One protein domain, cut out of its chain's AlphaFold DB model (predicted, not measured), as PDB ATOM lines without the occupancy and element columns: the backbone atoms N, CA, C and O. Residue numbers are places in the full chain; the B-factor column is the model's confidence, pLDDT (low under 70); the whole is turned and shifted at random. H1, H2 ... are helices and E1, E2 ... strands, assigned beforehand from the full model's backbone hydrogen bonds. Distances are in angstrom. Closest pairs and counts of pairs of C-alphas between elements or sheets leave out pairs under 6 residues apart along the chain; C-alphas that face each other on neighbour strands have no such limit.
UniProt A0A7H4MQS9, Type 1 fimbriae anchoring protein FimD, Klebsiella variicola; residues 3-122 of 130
ATOM      1  N   GLN A   3     -37.099  32.230  55.823       73.44
ATOM      2  CA  GLN A   3     -37.516  32.171  57.219       73.44
ATOM      3  C   GLN A   3     -38.810  32.960  57.378       73.44
ATOM      4  O   GLN A   3     -38.959  34.018  56.769       73.44
ATOM      5  N   ALA A   4     -39.733  32.440  58.176       71.88
ATOM      6  CA  ALA A   4     -40.998  33.095  58.474       71.88
ATOM      7  C   ALA A   4     -41.253  33.056  59.982       71.88
ATOM      8  O   ALA A   4     -40.971  32.055  60.645       71.88
ATOM      9  N   ILE A   5     -41.775  34.162  60.512       73.12
ATOM     10  CA  ILE A   5     -42.224  34.276  61.897       73.12
ATOM     11  C   ILE A   5     -43.675  34.738  61.854       73.12
ATOM     12  O   ILE A   5     -43.953  35.857  61.430       73.12
ATOM     13  N   THR A   6     -44.583  33.895  62.330       69.38
ATOM     14  CA  THR A   6     -46.020  34.175  62.377       69.38
ATOM     15  C   THR A   6     -46.447  34.340  63.829       69.38
ATOM     16  O   THR A   6     -46.094  33.534  64.694       69.38
ATOM     17  N   ARG A   7     -47.196  35.404  64.123       68.25
ATOM     18  CA  ARG A   7     -47.811  35.636  65.436       68.25
ATOM     19  C   ARG A   7     -49.316  35.504  65.270       68.25
ATOM     20  O   ARG A   7     -49.882  36.212  64.448       68.25
ATOM     21  N   THR A   8     -49.946  34.607  66.020       63.00
ATOM     22  CA  THR A   8     -51.406  34.468  65.992       63.00
ATOM     23  C   THR A   8     -52.078  35.473  66.929       63.00
ATOM     24  O   THR A   8     -51.454  35.899  67.909       63.00
ATOM     25  N   PRO A   9     -53.371  35.787  66.714       62.16
ATOM     26  CA  PRO A   9     -54.150  36.641  67.618       62.16
ATOM     27  C   PRO A   9     -54.198  36.119  69.066       62.16
ATOM     28  O   PRO A   9     -54.297  36.892  70.010       62.16
ATOM     29  N   SER A  10     -54.048  34.802  69.253       63.69
ATOM     30  CA  SER A  10     -53.969  34.125  70.557       63.69
ATOM     31  C   SER A  10     -52.606  34.232  71.264       63.69
ATOM     32  O   SER A  10     -52.414  33.623  72.316       63.69
ATOM     33  N   GLY A  11     -51.637  34.960  70.698       64.88
ATOM     34  CA  GLY A  11     -50.317  35.184  71.297       64.88
ATOM     35  C   GLY A  11     -49.283  34.079  71.045       64.88
ATOM     36  O   GLY A  11     -48.145  34.200  71.505       64.88
ATOM     37  N   LYS A  12     -49.618  33.023  70.288       64.06
ATOM     38  CA  LYS A  12     -48.658  31.970  69.922       64.06
ATOM     39  C   LYS A  12     -47.713  32.465  68.824       64.06
ATOM     40  O   LYS A  12     -48.131  33.082  67.843       64.06
ATOM     41  N   ARG A  13     -46.419  32.193  69.002       67.69
ATOM     42  CA  ARG A  13     -45.358  32.474  68.026       67.69
ATOM     43  C   ARG A  13     -44.977  31.187  67.306       67.69
ATOM     44  O   ARG A  13     -44.553  30.235  67.952       67.69
ATOM     45  N   TYR A  14     -45.067  31.201  65.984       69.69
ATOM     46  CA  TYR A  14     -44.561  30.149  65.114       69.69
ATOM     47  C   TYR A  14     -43.350  30.690  64.363       69.69
ATOM     48  O   TYR A  14     -43.409  31.773  63.782       69.69
ATOM     49  N   ALA A  15     -42.239  29.967  64.422       72.38
ATOM     50  CA  ALA A  15     -41.047  30.255  63.643       72.38
ATOM     51  C   ALA A  15     -40.741  29.030  62.793       72.38
ATOM     52  O   ALA A  15     -40.786  27.899  63.284       72.38
ATOM     53  N   GLY A  16     -40.435  29.253  61.523       75.69
ATOM     54  CA  GLY A  16     -40.123  28.164  60.622       75.69
ATOM     55  C   GLY A  16     -39.223  28.566  59.478       75.69
ATOM     56  O   GLY A  16     -39.068  29.739  59.132       75.69
ATOM     57  N   HIS A  17     -38.648  27.542  58.870       79.25
ATOM     58  CA  HIS A  17     -37.726  27.655  57.759       79.25
ATOM     59  C   HIS A  17     -38.228  26.820  56.586       79.25
ATOM     60  O   HIS A  17     -38.787  25.733  56.764       79.25
ATOM     61  N   SER A  18     -38.005  27.328  55.380       78.12
ATOM     62  CA  SER A  18     -38.238  26.604  54.140       78.12
ATOM     63  C   SER A  18     -36.954  26.563  53.316       78.12
ATOM     64  O   SER A  18     -36.257  27.570  53.132       78.12
ATOM     65  N   LEU A  19     -36.625  25.376  52.824       84.56
ATOM     66  CA  LEU A  19     -35.520  25.134  51.913       84.56
ATOM     67  C   LEU A  19     -36.097  24.679  50.580       84.56
ATOM     68  O   LEU A  19     -36.962  23.808  50.535       84.56
ATOM     69  N   ARG A  20     -35.609  25.269  49.490       85.94
ATOM     70  CA  ARG A  20     -35.978  24.878  48.134       85.94
ATOM     71  C   ARG A  20     -34.707  24.608  47.346       85.94
ATOM     72  O   ARG A  20     -33.889  25.512  47.199       85.94
ATOM     73  N   ALA A  21     -34.574  23.385  46.858       86.69
ATOM     74  CA  ALA A  21     -33.585  22.990  45.871       86.69
ATOM     75  C   ALA A  21     -34.284  22.870  44.513       86.69
ATOM     76  O   ALA A  21     -35.406  22.372  44.428       86.69
ATOM     77  N   GLN A  22     -33.649  23.385  43.466       89.12
ATOM     78  CA  GLN A  22     -34.155  23.318  42.099       89.12
ATOM     79  C   GLN A  22     -33.012  22.924  41.184       89.12
ATOM     80  O   GLN A  22     -31.908  23.449  41.312       89.12
ATOM     81  N   TYR A  23     -33.300  22.011  40.271       85.19
ATOM     82  CA  TYR A  23     -32.379  21.580  39.241       85.19
ATOM     83  C   TYR A  23     -33.085  21.594  37.891       85.19
ATOM     84  O   TYR A  23     -34.202  21.101  37.766       85.19
ATOM     85  N   GLN A  24     -32.424  22.152  36.888       84.94
ATOM     86  CA  GLN A  24     -32.869  22.154  35.503       84.94
ATOM     87  C   GLN A  24     -31.648  21.838  34.648       84.94
ATOM     88  O   GLN A  24     -30.581  22.423  34.853       84.94
ATOM     89  N   LYS A  25     -31.788  20.896  33.718       80.19
ATOM     90  CA  LYS A  25     -30.727  20.560  32.776       80.19
ATOM     91  C   LYS A  25     -31.298  20.096  31.449       80.19
ATOM     92  O   LYS A  25     -32.030  19.113  31.371       80.19
ATOM     93  N   ASP A  26     -30.862  20.753  30.392       75.31
ATOM     94  CA  ASP A  26     -31.193  20.373  29.029       75.31
ATOM     95  C   ASP A  26     -30.101  19.461  28.456       75.31
ATOM     96  O   ASP A  26     -28.923  19.818  28.420       75.31
ATOM     97  N   PHE A  27     -30.482  18.260  28.019       76.81
ATOM     98  CA  PHE A  27     -29.604  17.319  27.326       76.81
ATOM     99  C   PHE A  27     -29.962  17.298  25.840       76.81
ATOM    100  O   PHE A  27     -30.704  16.450  25.344       76.81
ATOM    101  N   VAL A  28     -29.382  18.250  25.113       67.12
ATOM    102  CA  VAL A  28     -29.634  18.442  23.678       67.12
ATOM    103  C   VAL A  28     -29.203  17.222  22.848       67.12
ATOM    104  O   VAL A  28     -29.855  16.891  21.865       67.12
ATOM    105  N   SER A  29     -28.159  16.493  23.267       70.25
ATOM    106  CA  SER A  29     -27.610  15.340  22.531       70.25
ATOM    107  C   SER A  29     -28.528  14.114  22.489       70.25
ATOM    108  O   SER A  29     -28.472  13.354  21.530       70.25
ATOM    109  N   SER A  30     -29.355  13.901  23.517       76.75
ATOM    110  CA  SER A  30     -30.343  12.811  23.566       76.75
ATOM    111  C   SER A  30     -31.755  13.279  23.211       76.75
ATOM    112  O   SER A  30     -32.687  12.478  23.236       76.75
ATOM    113  N   GLY A  31     -31.937  14.577  22.931       77.75
ATOM    114  CA  GLY A  31     -33.250  15.198  22.773       77.75
ATOM    115  C   GLY A  31     -34.058  15.277  24.074       77.75
ATOM    116  O   GLY A  31     -35.257  15.530  24.013       77.75
ATOM    117  N   THR A  32     -33.449  15.051  25.242       83.88
ATOM    118  CA  THR A  32     -34.138  15.057  26.544       83.88
ATOM    119  C   THR A  32     -33.924  16.390  27.259       83.88
ATOM    120  O   THR A  32     -32.808  16.738  27.627       83.88
ATOM    121  N   SER A  33     -34.992  17.117  27.548       81.81
ATOM    122  CA  SER A  33     -34.983  18.314  28.387       81.81
ATOM    123  C   SER A  33     -35.544  17.997  29.769       81.81
ATOM    124  O   SER A  33     -36.739  17.739  29.919       81.81
ATOM    125  N   PHE A  34     -34.699  18.038  30.801       81.88
ATOM    126  CA  PHE A  34     -35.159  18.048  32.189       81.88
ATOM    127  C   PHE A  34     -35.418  19.499  32.583       81.88
ATOM    128  O   PHE A  34     -34.519  20.207  33.044       81.88
ATOM    129  N   SER A  35     -36.651  19.946  32.364       75.56
ATOM    130  CA  SER A  35     -37.062  21.334  32.570       75.56
ATOM    131  C   SER A  35     -37.074  21.728  34.046       75.56
ATOM    132  O   SER A  35     -36.718  22.859  34.358       75.56
ATOM    133  N   LEU A  36     -37.461  20.827  34.963       80.44
ATOM    134  CA  LEU A  36     -37.464  21.134  36.397       80.44
ATOM    135  C   LEU A  36     -37.538  19.884  37.281       80.44
ATOM    136  O   LEU A  36     -38.491  19.115  37.205       80.44
ATOM    137  N   ALA A  37     -36.585  19.742  38.196       85.56
ATOM    138  CA  ALA A  37     -36.690  18.916  39.391       85.56
ATOM    139  C   ALA A  37     -36.623  19.836  40.613       85.56
ATOM    140  O   ALA A  37     -35.583  20.433  40.901       85.56
ATOM    141  N   SER A  38     -37.745  20.004  41.307       87.06
ATOM    142  CA  SER A  38     -37.866  20.883  42.464       87.06
ATOM    143  C   SER A  38     -38.165  20.073  43.720       87.06
ATOM    144  O   SER A  38     -39.016  19.185  43.738       87.06
ATOM    145  N   TYR A  39     -37.432  20.376  44.786       87.19
ATOM    146  CA  TYR A  39     -37.668  19.821  46.106       87.19
ATOM    147  C   TYR A  39     -37.780  20.962  47.099       87.19
ATOM    148  O   TYR A  39     -36.840  21.740  47.286       87.19
ATOM    149  N   ARG A  40     -38.937  21.075  47.744       85.94
ATOM    150  CA  ARG A  40     -39.172  22.051  48.800       85.94
ATOM    151  C   ARG A  40     -39.515  21.336  50.092       85.94
ATOM    152  O   ARG A  40     -40.461  20.557  50.142       85.94
ATOM    153  N   TYR A  41     -38.787  21.678  51.144       83.75
ATOM    154  CA  TYR A  41     -39.066  21.254  52.506       83.75
ATOM    155  C   TYR A  41     -39.393  22.474  53.361       83.75
ATOM    156  O   TYR A  41     -38.678  23.476  53.311       83.75
ATOM    157  N   SER A  42     -40.455  22.388  54.152       80.38
ATOM    158  CA  SER A  42     -40.874  23.431  55.084       80.38
ATOM    159  C   SER A  42     -41.101  22.820  56.465       80.38
ATOM    160  O   SER A  42     -41.796  21.813  56.620       80.38
ATOM    161  N   SER A  43     -40.506  23.429  57.488       79.12
ATOM    162  CA  SER A  43     -40.738  23.036  58.883       79.12
ATOM    163  C   SER A  43     -42.193  23.285  59.298       79.12
ATOM    164  O   SER A  43     -42.807  24.223  58.798       79.12
ATOM    165  N   SER A  44     -42.701  22.549  60.286       71.50
ATOM    166  CA  SER A  44     -44.075  22.683  60.810       71.50
ATOM    167  C   SER A  44     -44.422  24.049  61.421       71.50
ATOM    168  O   SER A  44     -45.590  24.323  61.682       71.50
ATOM    169  N   GLY A  45     -43.432  24.909  61.666       65.25
ATOM    170  CA  GLY A  45     -43.631  26.290  62.118       65.25
ATOM    171  C   GLY A  45     -43.575  27.334  60.999       65.25
ATOM    172  O   GLY A  45     -43.683  28.524  61.285       65.25
ATOM    173  N   TYR A  46     -43.363  26.917  59.745       68.50
ATOM    174  CA  TYR A  46     -43.367  27.811  58.588       68.50
ATOM    175  C   TYR A  46     -44.802  27.928  58.086       68.50
ATOM    176  O   TYR A  46     -45.406  26.913  57.755       68.50
ATOM    177  N   TYR A  47     -45.309  29.154  58.024       68.88
ATOM    178  CA  TYR A  47     -46.582  29.477  57.395       68.88
ATOM    179  C   TYR A  47     -46.316  30.545  56.341       68.88
ATOM    180  O   TYR A  47     -45.668  31.555  56.633       68.88
ATOM    181  N   ASP A  48     -46.765  30.315  55.110       69.69
ATOM    182  CA  ASP A  48     -46.784  31.374  54.108       69.69
ATOM    183  C   ASP A  48     -47.864  32.428  54.431       69.69
ATOM    184  O   ASP A  48     -48.654  32.281  55.365       69.69
ATOM    185  N   PHE A  49     -47.872  33.543  53.699       69.62
ATOM    186  CA  PHE A  49     -48.818  34.634  53.958       69.62
ATOM    187  C   PHE A  49     -50.283  34.187  53.819       69.62
ATOM    188  O   PHE A  49     -51.130  34.598  54.614       69.62
ATOM    189  N   ALA A  50     -50.578  33.322  52.844       71.56
ATOM    190  CA  ALA A  50     -51.929  32.819  52.623       71.56
ATOM    191  C   ALA A  50     -52.369  31.906  53.778       71.56
ATOM    192  O   ALA A  50     -53.493  32.009  54.263       71.56
ATOM    193  N   GLU A  51     -51.462  31.065  54.270       70.81
ATOM    194  CA  GLU A  51     -51.668  30.203  55.431       70.81
ATOM    195  C   GLU A  51     -51.829  31.013  56.734       70.81
ATOM    196  O   GLU A  51     -52.700  30.704  57.544       70.81
ATOM    197  N   ALA A  52     -51.052  32.084  56.931       68.62
ATOM    198  CA  ALA A  52     -51.189  32.976  58.085       68.62
ATOM    199  C   ALA A  52     -52.533  33.730  58.092       68.62
ATOM    200  O   ALA A  52     -53.157  33.851  59.143       68.62
ATOM    201  N   SER A  53     -53.009  34.177  56.927       69.69
ATOM    202  CA  SER A  53     -54.338  34.791  56.783       69.69
ATOM    203  C   SER A  53     -55.474  33.781  57.020       69.69
ATOM    204  O   SER A  53     -56.492  34.113  57.628       69.69
ATOM    205  N   ALA A  54     -55.284  32.517  56.627       70.75
ATOM    206  CA  ALA A  54     -56.244  31.446  56.895       70.75
ATOM    207  C   ALA A  54     -56.337  31.080  58.391       70.75
ATOM    208  O   ALA A  54     -57.416  30.712  58.853       70.75
ATOM    209  N   LEU A  55     -55.254  31.239  59.169       68.31
ATOM    210  CA  LEU A  55     -55.284  31.094  60.636       68.31
ATOM    211  C   LEU A  55     -56.158  32.155  61.326       68.31
ATOM    212  O   LEU A  55     -56.657  31.902  62.421       68.31
ATOM    213  N   GLU A  56     -56.331  33.331  60.716       67.12
ATOM    214  CA  GLU A  56     -57.211  34.403  61.210       67.12
ATOM    215  C   GLU A  56     -58.685  34.212  60.809       67.12
ATOM    216  O   GLU A  56     -59.567  34.865  61.364       67.12
ATOM    217  N   SER A  57     -58.972  33.307  59.868       64.38
ATOM    218  CA  SER A  57     -60.329  33.037  59.380       64.38
ATOM    219  C   SER A  57     -61.085  32.050  60.283       64.38
ATOM    220  O   SER A  57     -60.498  31.123  60.840       64.38
ATOM    221  N   ALA A  58     -62.413  32.200  60.385       57.69
ATOM    222  CA  ALA A  58     -63.281  31.456  61.313       57.69
ATOM    223  C   ALA A  58     -63.226  29.914  61.190       57.69
ATOM    224  O   ALA A  58     -63.600  29.213  62.129       57.69
ATOM    225  N   GLN A  59     -62.750  29.373  60.062       61.38
ATOM    226  CA  GLN A  59     -62.579  27.933  59.848       61.38
ATOM    227  C   GLN A  59     -61.284  27.361  60.455       61.38
ATOM    228  O   GLN A  59     -61.238  26.154  60.675       61.38
ATOM    229  N   GLY A  60     -60.255  28.175  60.736       56.47
ATOM    230  CA  GLY A  60     -59.054  27.820  61.519       56.47
ATOM    231  C   GLY A  60     -58.233  26.593  61.079       56.47
ATOM    232  O   GLY A  60     -57.293  26.206  61.774       56.47
ATOM    233  N   GLN A  61     -58.574  25.947  59.965       58.47
ATOM    234  CA  GLN A  61     -57.917  24.744  59.460       58.47
ATOM    235  C   GLN A  61     -56.878  25.148  58.420       58.47
ATOM    236  O   GLN A  61     -57.219  25.589  57.323       58.47
ATOM    237  N   VAL A  62     -55.604  24.993  58.772       64.94
ATOM    238  CA  VAL A  62     -54.486  25.242  57.864       64.94
ATOM    239  C   VAL A  62     -53.689  23.960  57.706       64.94
ATOM    240  O   VAL A  62     -53.038  23.492  58.643       64.94
ATOM    241  N   ASP A  63     -53.731  23.397  56.502       67.06
ATOM    242  CA  ASP A  63     -52.900  22.259  56.134       67.06
ATOM    243  C   ASP A  63     -51.475  22.744  55.876       67.06
ATOM    244  O   ASP A  63     -51.109  23.087  54.752       67.06
ATOM    245  N   ASN A  64     -50.661  22.786  56.932       71.38
ATOM    246  CA  ASN A  64     -49.268  23.193  56.803       71.38
ATOM    247  C   ASN A  64     -48.517  22.233  55.864       71.38
ATOM    248  O   ASN A  64     -48.329  21.050  56.184       71.38
ATOM    249  N   ARG A  65     -48.084  22.757  54.712       77.88
ATOM    250  CA  ARG A  65     -47.345  22.018  53.685       77.88
ATOM    251  C   ARG A  65     -45.956  21.662  54.197       77.88
ATOM    252  O   ARG A  65     -45.118  22.525  54.436       77.88
ATOM    253  N   ARG A  66     -45.684  20.366  54.297       82.50
ATOM    254  CA  ARG A  66     -44.412  19.826  54.785       82.50
ATOM    255  C   ARG A  66     -43.381  19.710  53.676       82.50
ATOM    256  O   ARG A  66     -42.241  20.148  53.828       82.50
ATOM    257  N   ARG A  67     -43.770  19.070  52.578       84.38
ATOM    258  CA  ARG A  67     -42.864  18.695  51.496       84.38
ATOM    259  C   ARG A  67     -43.585  18.817  50.169       84.38
ATOM    260  O   ARG A  67     -44.738  18.414  50.074       84.38
ATOM    261  N   ARG A  68     -42.903  19.358  49.164       87.38
ATOM    262  CA  ARG A  68     -43.378  19.382  47.783       87.38
ATOM    263  C   ARG A  68     -42.258  18.948  46.852       87.38
ATOM    264  O   ARG A  68     -41.153  19.483  46.925       87.38
ATOM    265  N   GLU A  69     -42.567  17.981  46.006       90.50
ATOM    266  CA  GLU A  69     -41.655  17.398  45.026       90.50
ATOM    267  C   GLU A  69     -42.266  17.623  43.648       90.50
ATOM    268  O   GLU A  69     -43.437  17.313  43.447       90.50
ATOM    269  N   GLU A  70     -41.507  18.182  42.715       91.56
ATOM    270  CA  GLU A  70     -41.963  18.421  41.347       91.56
ATOM    271  C   GLU A  70     -40.910  17.923  40.374       91.56
ATOM    272  O   GLU A  70     -39.721  18.187  40.541       91.56
ATOM    273  N   LEU A  71     -41.351  17.218  39.343       90.56
ATOM    274  CA  LEU A  71     -40.509  16.671  38.295       90.56
ATOM    275  C   LEU A  71     -41.160  16.975  36.952       90.56
ATOM    276  O   LEU A  71     -42.349  16.732  36.770       90.56
ATOM    277  N   SER A  72     -40.385  17.481  36.002       92.00
ATOM    278  CA  SER A  72     -40.819  17.708  34.632       92.00
ATOM    279  C   SER A  72     -39.702  17.333  33.666       92.00
ATOM    280  O   SER A  72     -38.562  17.789  33.786       92.00
ATOM    281  N   VAL A  73     -40.040  16.446  32.734       91.31
ATOM    282  CA  VAL A  73     -39.135  15.881  31.737       91.31
ATOM    283  C   VAL A  73     -39.834  15.910  30.393       91.31
ATOM    284  O   VAL A  73     -40.968  15.462  30.261       91.31
ATOM    285  N   THR A  74     -39.149  16.417  29.380       91.31
ATOM    286  CA  THR A  74     -39.612  16.399  27.996       91.31
ATOM    287  C   THR A  74     -38.596  15.648  27.154       91.31
ATOM    288  O   THR A  74     -37.406  15.915  27.231       91.31
ATOM    289  N   GLN A  75     -39.046  14.700  26.350       90.50
ATOM    290  CA  GLN A  75     -38.228  13.923  25.433       90.50
ATOM    291  C   GLN A  75     -38.667  14.233  24.004       90.50
ATOM    292  O   GLN A  75     -39.773  13.890  23.594       90.50
ATOM    293  N   SER A  76     -37.789  14.853  23.226       89.38
ATOM    294  CA  SER A  76     -37.928  14.935  21.778       89.38
ATOM    295  C   SER A  76     -37.726  13.549  21.169       89.38
ATOM    296  O   SER A  76     -36.784  12.833  21.511       89.38
ATOM    297  N   LEU A  77     -38.621  13.179  20.259       87.94
ATOM    298  CA  LEU A  77     -38.560  11.966  19.447       87.94
ATOM    299  C   LEU A  77     -38.196  12.310  17.989       87.94
ATOM    300  O   LEU A  77     -38.552  11.587  17.058       87.94
ATOM    301  N   GLY A  78     -37.527  13.449  17.780       83.50
ATOM    302  CA  GLY A  78     -37.176  13.957  16.457       83.50
ATOM    303  C   GLY A  78     -38.416  14.319  15.635       83.50
ATOM    304  O   GLY A  78     -39.315  15.006  16.117       83.50
ATOM    305  N   GLY A  79     -38.475  13.839  14.389       80.69
ATOM    306  CA  GLY A  79     -39.571  14.135  13.455       80.69
ATOM    307  C   GLY A  79     -40.929  13.520  13.819       80.69
ATOM    308  O   GLY A  79     -41.927  13.855  13.192       80.69
ATOM    309  N   LEU A  80     -40.983  12.633  14.820       83.19
ATOM    310  CA  LEU A  80     -42.230  12.017  15.286       83.19
ATOM    311  C   LEU A  80     -42.993  12.903  16.283       83.19
ATOM    312  O   LEU A  80     -44.208  12.747  16.427       83.19
ATOM    313  N   GLY A  81     -42.302  13.830  16.960       88.25
ATOM    314  CA  GLY A  81     -42.889  14.706  17.972       88.25
ATOM    315  C   GLY A  81     -42.100  14.763  19.283       88.25
ATOM    316  O   GLY A  81     -40.887  14.566  19.312       88.25
ATOM    317  N   SER A  82     -42.794  15.029  20.387       91.19
ATOM    318  CA  SER A  82     -42.235  15.125  21.735       91.19
ATOM    319  C   SER A  82     -43.162  14.511  22.780       91.19
ATOM    320  O   SER A  82     -44.372  14.741  22.765       91.19
ATOM    321  N   LEU A  83     -42.582  13.785  23.727       92.25
ATOM    322  CA  LEU A  83     -43.242  13.322  24.942       92.25
ATOM    323  C   LEU A  83     -42.934  14.285  26.087       92.25
ATOM    324  O   LEU A  83     -41.784  14.656  26.275       92.25
ATOM    325  N   ALA A  84     -43.933  14.652  26.878       92.94
ATOM    326  CA  ALA A  84     -43.774  15.421  28.102       92.94
ATOM    327  C   ALA A  84     -44.335  14.629  29.280       92.94
ATOM    328  O   ALA A  84     -45.413  14.045  29.203       92.94
ATOM    329  N   ILE A  85     -43.609  14.621  30.383       93.25
ATOM    330  CA  ILE A  85     -43.999  13.980  31.630       93.25
ATOM    331  C   ILE A  85     -43.820  15.021  32.724       93.25
ATOM    332  O   ILE A  85     -42.744  15.605  32.852       93.25
ATOM    333  N   SER A  86     -44.851  15.263  33.525       92.56
ATOM    334  CA  SER A  86     -44.718  16.080  34.729       92.56
ATOM    335  C   SER A  86     -45.436  15.446  35.902       92.56
ATOM    336  O   SER A  86     -46.612  15.122  35.804       92.56
ATOM    337  N   ALA A  87     -44.746  15.300  37.020       91.75
ATOM    338  CA  ALA A  87     -45.297  14.770  38.250       91.75
ATOM    339  C   ALA A  87     -45.094  15.778  39.377       91.75
ATOM    340  O   ALA A  87     -44.042  16.412  39.465       91.75
ATOM    341  N   TRP A  88     -46.080  15.909  40.256       90.12
ATOM    342  CA  TRP A  88     -45.909  16.632  41.506       90.12
ATOM    343  C   TRP A  88     -46.509  15.848  42.662       90.12
ATOM    344  O   TRP A  88     -47.511  15.150  42.503       90.12
ATOM    345  N   SER A  89     -45.886  15.973  43.830       90.12
ATOM    346  CA  SER A  89     -46.425  15.448  45.074       90.12
ATOM    347  C   SER A  89     -46.309  16.452  46.211       90.12
ATOM    348  O   SER A  89     -45.363  17.244  46.248       90.12
ATOM    349  N   GLN A  90     -47.265  16.422  47.138       88.25
ATOM    350  CA  GLN A  90     -47.306  17.305  48.295       88.25
ATOM    351  C   GLN A  90     -47.756  16.565  49.554       88.25
ATOM    352  O   GLN A  90     -48.805  15.924  49.576       88.25
ATOM    353  N   ASP A  91     -46.968  16.717  50.617       86.25
ATOM    354  CA  ASP A  91     -47.264  16.217  51.958       86.25
ATOM    355  C   ASP A  91     -47.551  17.362  52.926       86.25
ATOM    356  O   ASP A  91     -47.054  18.482  52.763       86.25
ATOM    357  N   TYR A  92     -48.251  17.043  54.015       82.50
ATOM    358  CA  TYR A  92     -48.673  18.000  55.035       82.50
ATOM    359  C   TYR A  92     -48.333  17.502  56.449       82.50
ATOM    360  O   TYR A  92     -48.233  16.302  56.693       82.50
ATOM    361  N   TRP A  93     -48.146  18.411  57.409       76.88
ATOM    362  CA  TRP A  93     -47.783  18.058  58.793       76.88
ATOM    363  C   TRP A  93     -48.940  17.461  59.615       76.88
ATOM    364  O   TRP A  93     -48.686  16.732  60.572       76.88
ATOM    365  N   HIS A  94     -50.194  17.724  59.230       70.75
ATOM    366  CA  HIS A  94     -51.400  17.290  59.960       70.75
ATOM    367  C   HIS A  94     -52.282  16.310  59.178       70.75
ATOM    368  O   HIS A  94     -53.335  15.898  59.661       70.75
ATOM    369  N   ARG A  95     -51.839  15.899  57.986       71.81
ATOM    370  CA  ARG A  95     -52.558  14.969  57.120       71.81
ATOM    371  C   ARG A  95     -51.611  13.844  56.708       71.81
ATOM    372  O   ARG A  95     -50.544  14.103  56.172       71.81
ATOM    373  N   GLN A  96     -52.015  12.591  56.937       69.88
ATOM    374  CA  GLN A  96     -51.297  11.405  56.424       69.88
ATOM    375  C   GLN A  96     -51.522  11.170  54.923       69.88
ATOM    376  O   GLN A  96     -51.043  10.193  54.354       69.88
ATOM    377  N   SER A  97     -52.301  12.043  54.300       71.12
ATOM    378  CA  SER A  97     -52.682  11.969  52.909       71.12
ATOM    379  C   SER A  97     -51.681  12.805  52.096       71.12
ATOM    380  O   SER A  97     -51.322  13.917  52.489       71.12
ATOM    381  N   ARG A  98     -51.183  12.215  51.008       80.44
ATOM    382  CA  ARG A  98     -50.251  12.820  50.053       80.44
ATOM    383  C   ARG A  98     -51.002  13.143  48.777       80.44
ATOM    384  O   ARG A  98     -51.617  12.249  48.196       80.44
ATOM    385  N   ASP A  99     -50.971  14.392  48.350       86.44
ATOM    386  CA  ASP A  99     -51.516  14.750  47.046       86.44
ATOM    387  C   ASP A  99     -50.466  14.405  46.001       86.44
ATOM    388  O   ASP A  99     -49.309  14.793  46.143       86.44
ATOM    389  N   GLU A 100     -50.838  13.644  44.978       89.69
ATOM    390  CA  GLU A 100     -49.943  13.284  43.886       89.69
ATOM    391  C   GLU A 100     -50.693  13.409  42.567       89.69
ATOM    392  O   GLU A 100     -51.861  13.037  42.444       89.69
ATOM    393  N   THR A 101     -50.032  13.977  41.571       90.94
ATOM    394  CA  THR A 101     -50.582  14.103  40.228       90.94
ATOM    395  C   THR A 101     -49.476  13.854  39.230       90.94
ATOM    396  O   THR A 101     -48.370  14.381  39.357       90.94
ATOM    397  N   VAL A 102     -49.793  13.067  38.213       93.25
ATOM    398  CA  VAL A 102     -48.895  12.752  37.112       93.25
ATOM    399  C   VAL A 102     -49.589  13.131  35.816       93.25
ATOM    400  O   VAL A 102     -50.731  12.759  35.568       93.25
ATOM    401  N   HIS A 103     -48.891  13.890  34.990       93.94
ATOM    402  CA  HIS A 103     -49.325  14.316  33.676       93.94
ATOM    403  C   HIS A 103     -48.401  13.665  32.658       93.94
ATOM    404  O   HIS A 103     -47.175  13.722  32.786       93.94
ATOM    405  N   LEU A 104     -48.998  13.079  31.634       94.00
ATOM    406  CA  LEU A 104     -48.305  12.516  30.486       94.00
ATOM    407  C   LEU A 104     -48.868  13.188  29.242       94.00
ATOM    408  O   LEU A 104     -50.079  13.231  29.066       94.00
ATOM    409  N   GLY A 105     -48.010  13.728  28.391       93.81
ATOM    410  CA  GLY A 105     -48.369  14.424  27.164       93.81
ATOM    411  C   GLY A 105     -47.579  13.874  25.989       93.81
ATOM    412  O   GLY A 105     -46.379  13.646  26.090       93.81
ATOM    413  N   PHE A 106     -48.241  13.677  24.862       93.25
ATOM    414  CA  PHE A 106     -47.614  13.405  23.580       93.25
ATOM    415  C   PHE A 106     -48.042  14.482  22.596       93.25
ATOM    416  O   PHE A 106     -49.234  14.740  22.430       93.25
ATOM    417  N   TYR A 107     -47.067  15.093  21.941       91.44
ATOM    418  CA  TYR A 107     -47.266  16.131  20.942       91.44
ATOM    419  C   TYR A 107     -46.601  15.677  19.652       91.44
ATOM    420  O   TYR A 107     -45.450  15.262  19.677       91.44
ATOM    421  N   SER A 108     -47.299  15.756  18.530       89.75
ATOM    422  CA  SER A 108     -46.769  15.432  17.208       89.75
ATOM    423  C   SER A 108     -47.117  16.549  16.238       89.75
ATOM    424  O   SER A 108     -48.174  17.166  16.359       89.75
ATOM    425  N   ALA A 109     -46.226  16.825  15.293       83.69
ATOM    426  CA  ALA A 109     -46.463  17.790  14.233       83.69
ATOM    427  C   ALA A 109     -46.608  17.034  12.911       83.69
ATOM    428  O   ALA A 109     -45.671  16.369  12.468       83.69
ATOM    429  N   TRP A 110     -47.776  17.121  12.279       78.19
ATOM    430  CA  TRP A 110     -48.053  16.455  11.009       78.19
ATOM    431  C   TRP A 110     -48.543  17.485   9.991       78.19
ATOM    432  O   TRP A 110     -49.533  18.163  10.227       78.19
ATOM    433  N   LYS A 111     -47.823  17.646   8.870       77.81
ATOM    434  CA  LYS A 111     -48.124  18.634   7.807       77.81
ATOM    435  C   LYS A 111     -48.349  20.082   8.294       77.81
ATOM    436  O   LYS A 111     -49.118  20.819   7.695       77.81
ATOM    437  N   GLY A 112     -47.647  20.500   9.347       76.06
ATOM    438  CA  GLY A 112     -47.777  21.846   9.923       76.06
ATOM    439  C   GLY A 112     -48.833  21.965  11.025       76.06
ATOM    440  O   GLY A 112     -48.808  22.948  11.759       76.06
ATOM    441  N   ASP A 113     -49.672  20.944  11.218       83.50
ATOM    442  CA  ASP A 113     -50.634  20.888  12.316       83.50
ATOM    443  C   ASP A 113     -50.008  20.234  13.554       83.50
ATOM    444  O   ASP A 113     -49.432  19.144  13.481       83.50
ATOM    445  N   LEU A 114     -50.136  20.889  14.712       84.06
ATOM    446  CA  LEU A 114     -49.696  20.359  16.003       84.06
ATOM    447  C   LEU A 114     -50.847  19.597  16.676       84.06
ATOM    448  O   LEU A 114     -51.840  20.188  17.098       84.06
ATOM    449  N   LEU A 115     -50.695  18.283  16.830       89.00
ATOM    450  CA  LEU A 115     -51.646  17.413  17.518       89.00
ATOM    451  C   LEU A 115     -51.091  16.983  18.876       89.00
ATOM    452  O   LEU A 115     -50.020  16.387  18.966       89.00
ATOM    453  N   GLY A 116     -51.852  17.255  19.937       89.81
ATOM    454  CA  GLY A 116     -51.526  16.867  21.308       89.81
ATOM    455  C   GLY A 116     -52.524  15.869  21.894       89.81
ATOM    456  O   GLY A 116     -53.734  15.950  21.650       89.81
ATOM    457  N   ARG A 117     -52.030  14.931  22.701       91.94
ATOM    458  CA  ARG A 117     -52.825  14.061  23.577       91.94
ATOM    459  C   ARG A 117     -52.203  14.075  24.963       91.94
ATOM    460  O   ARG A 117     -51.005  13.860  25.093       91.94
ATOM    461  N   GLY A 118     -53.012  14.335  25.983       91.25
ATOM    462  CA  GLY A 118     -52.571  14.369  27.372       91.25
ATOM    463  C   GLY A 118     -53.419  13.457  28.247       91.25
ATOM    464  O   GLY A 118     -54.614  13.303  28.004       91.25
ATOM    465  N   LEU A 119     -52.800  12.873  29.264       92.81
ATOM    466  CA  LEU A 119     -53.442  12.090  30.305       92.81
ATOM    467  C   LEU A 119     -53.047  12.650  31.668       92.81
ATOM    468  O   LEU A 119     -51.866  12.866  31.945       92.81
ATOM    469  N   LEU A 120     -54.054  12.854  32.510       91.31
ATOM    470  CA  LEU A 120     -53.903  13.255  33.901       91.31
ATOM    471  C   LEU A 120     -54.248  12.071  34.785       91.31
ATOM    472  O   LEU A 120     -55.328  11.493  34.668       91.31
ATOM    473  N   LEU A 121     -53.322  11.715  35.660       87.00
ATOM    474  CA  LEU A 121     -53.474  10.639  36.615       87.00
ATOM    475  C   LEU A 121     -53.374  11.214  38.021       87.00
ATOM    476  O   LEU A 121     -52.426  11.925  38.351       87.00
ATOM    477  N   HIS A 122     -54.344  10.854  38.855       84.06
ATOM    478  CA  HIS A 122     -54.296  11.035  40.302       84.06
ATOM    479  C   HIS A 122     -54.003   9.662  40.913       84.06
ATOM    480  O   HIS A 122     -54.940   8.906  41.192       84.06
TER     481      HIS A 122
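Overview. This is residues 3 to 122 of the 130 residues of the protein "Type 1 fimbriae anchoring protein FimD" of Klebsiella variicola (UniProt A0A7H4MQS9). The main picture is one long, open sheet of seven strands, twisted and curled like part of a barrel, its longer strands running along a rod, with no second sheet over it. At one end of the rod, E1 pairs with the first residues of E2, and the short helix H1 only grazes the sheet there; the turn from E6 to E7 lies at the opposite end. The printed part has 120 residues, with the named elements E1, E2, E3, H1, E4, E5, E6, E7 along it; the sheet's order is E1 - E2 - E3 - E4 - E5 - E6 - E7, all antiparallel, and the class is mostly strand. The whole is loose, with a radius of gyration of the C-alphas of 19.7 A and spans of 65 by 28 by 25 A.

Arrangement. Begin at E1, residues 3 to 7, an edge strand, and follow its hairpin into E2, residues 13 to 27; N 4 and O 16 are 2.9 A apart. The pairing of E2 is staggered: residues 13 to 17 pair with E1, and residues 18 to 27 with E3, residues 32 to 42, where N 21 and O 39 are 2.8 A apart. E1, E2 and E3 form a meander, each strand the antiparallel neighbour of the one before. Next comes H1, residues 49 to 56, which only grazes the sheet with its residues 49 to 55; its closest C-alpha pair with E1 is Thr 6 and Ala 52, 6.8 A apart. In H1, 3 of 4 O i to N i+4 pairs are within hydrogen-bond range. E4, residues 65 to 76, returns beside E3, with N 38 and O 70 2.8 A apart. A second meander runs from E4 through E5, residues 82 to 92, and E6, residues 99 to 110, to E7, residues 113 to 121, the other edge strand. Look for N 71 and O 87 at 2.8 A, N 86 and O 103 at 2.9 A, and N 106 and O 117 at 2.8 A. E1 and E7 are apart.

Along the chain. Find C-alpha 3 at (-37.516, 32.171, 57.219), where E1 begins. E2, the longest strand, covers 46.2 A, from C-alpha 13 at (-45.358, 32.474, 68.026) to C-alpha 27. E3 covers 30.5 A, E4 and E5 34.0 A each, E6 36.2 A and E7 26.5 A, ending at C-alpha 121, (-53.474, 10.639, 36.615).

Size, cuts and confidence. The two C-alphas farthest apart are those of Gly 11 and Lys 111, at 65.6 A. The printed part has no cut, and no link is long. Mean pLDDT of the printed part is 79.9; look for values under 70 at residues 6 to 14, 28, 45 to 49, 52 to 53, 55 to 63 and 96.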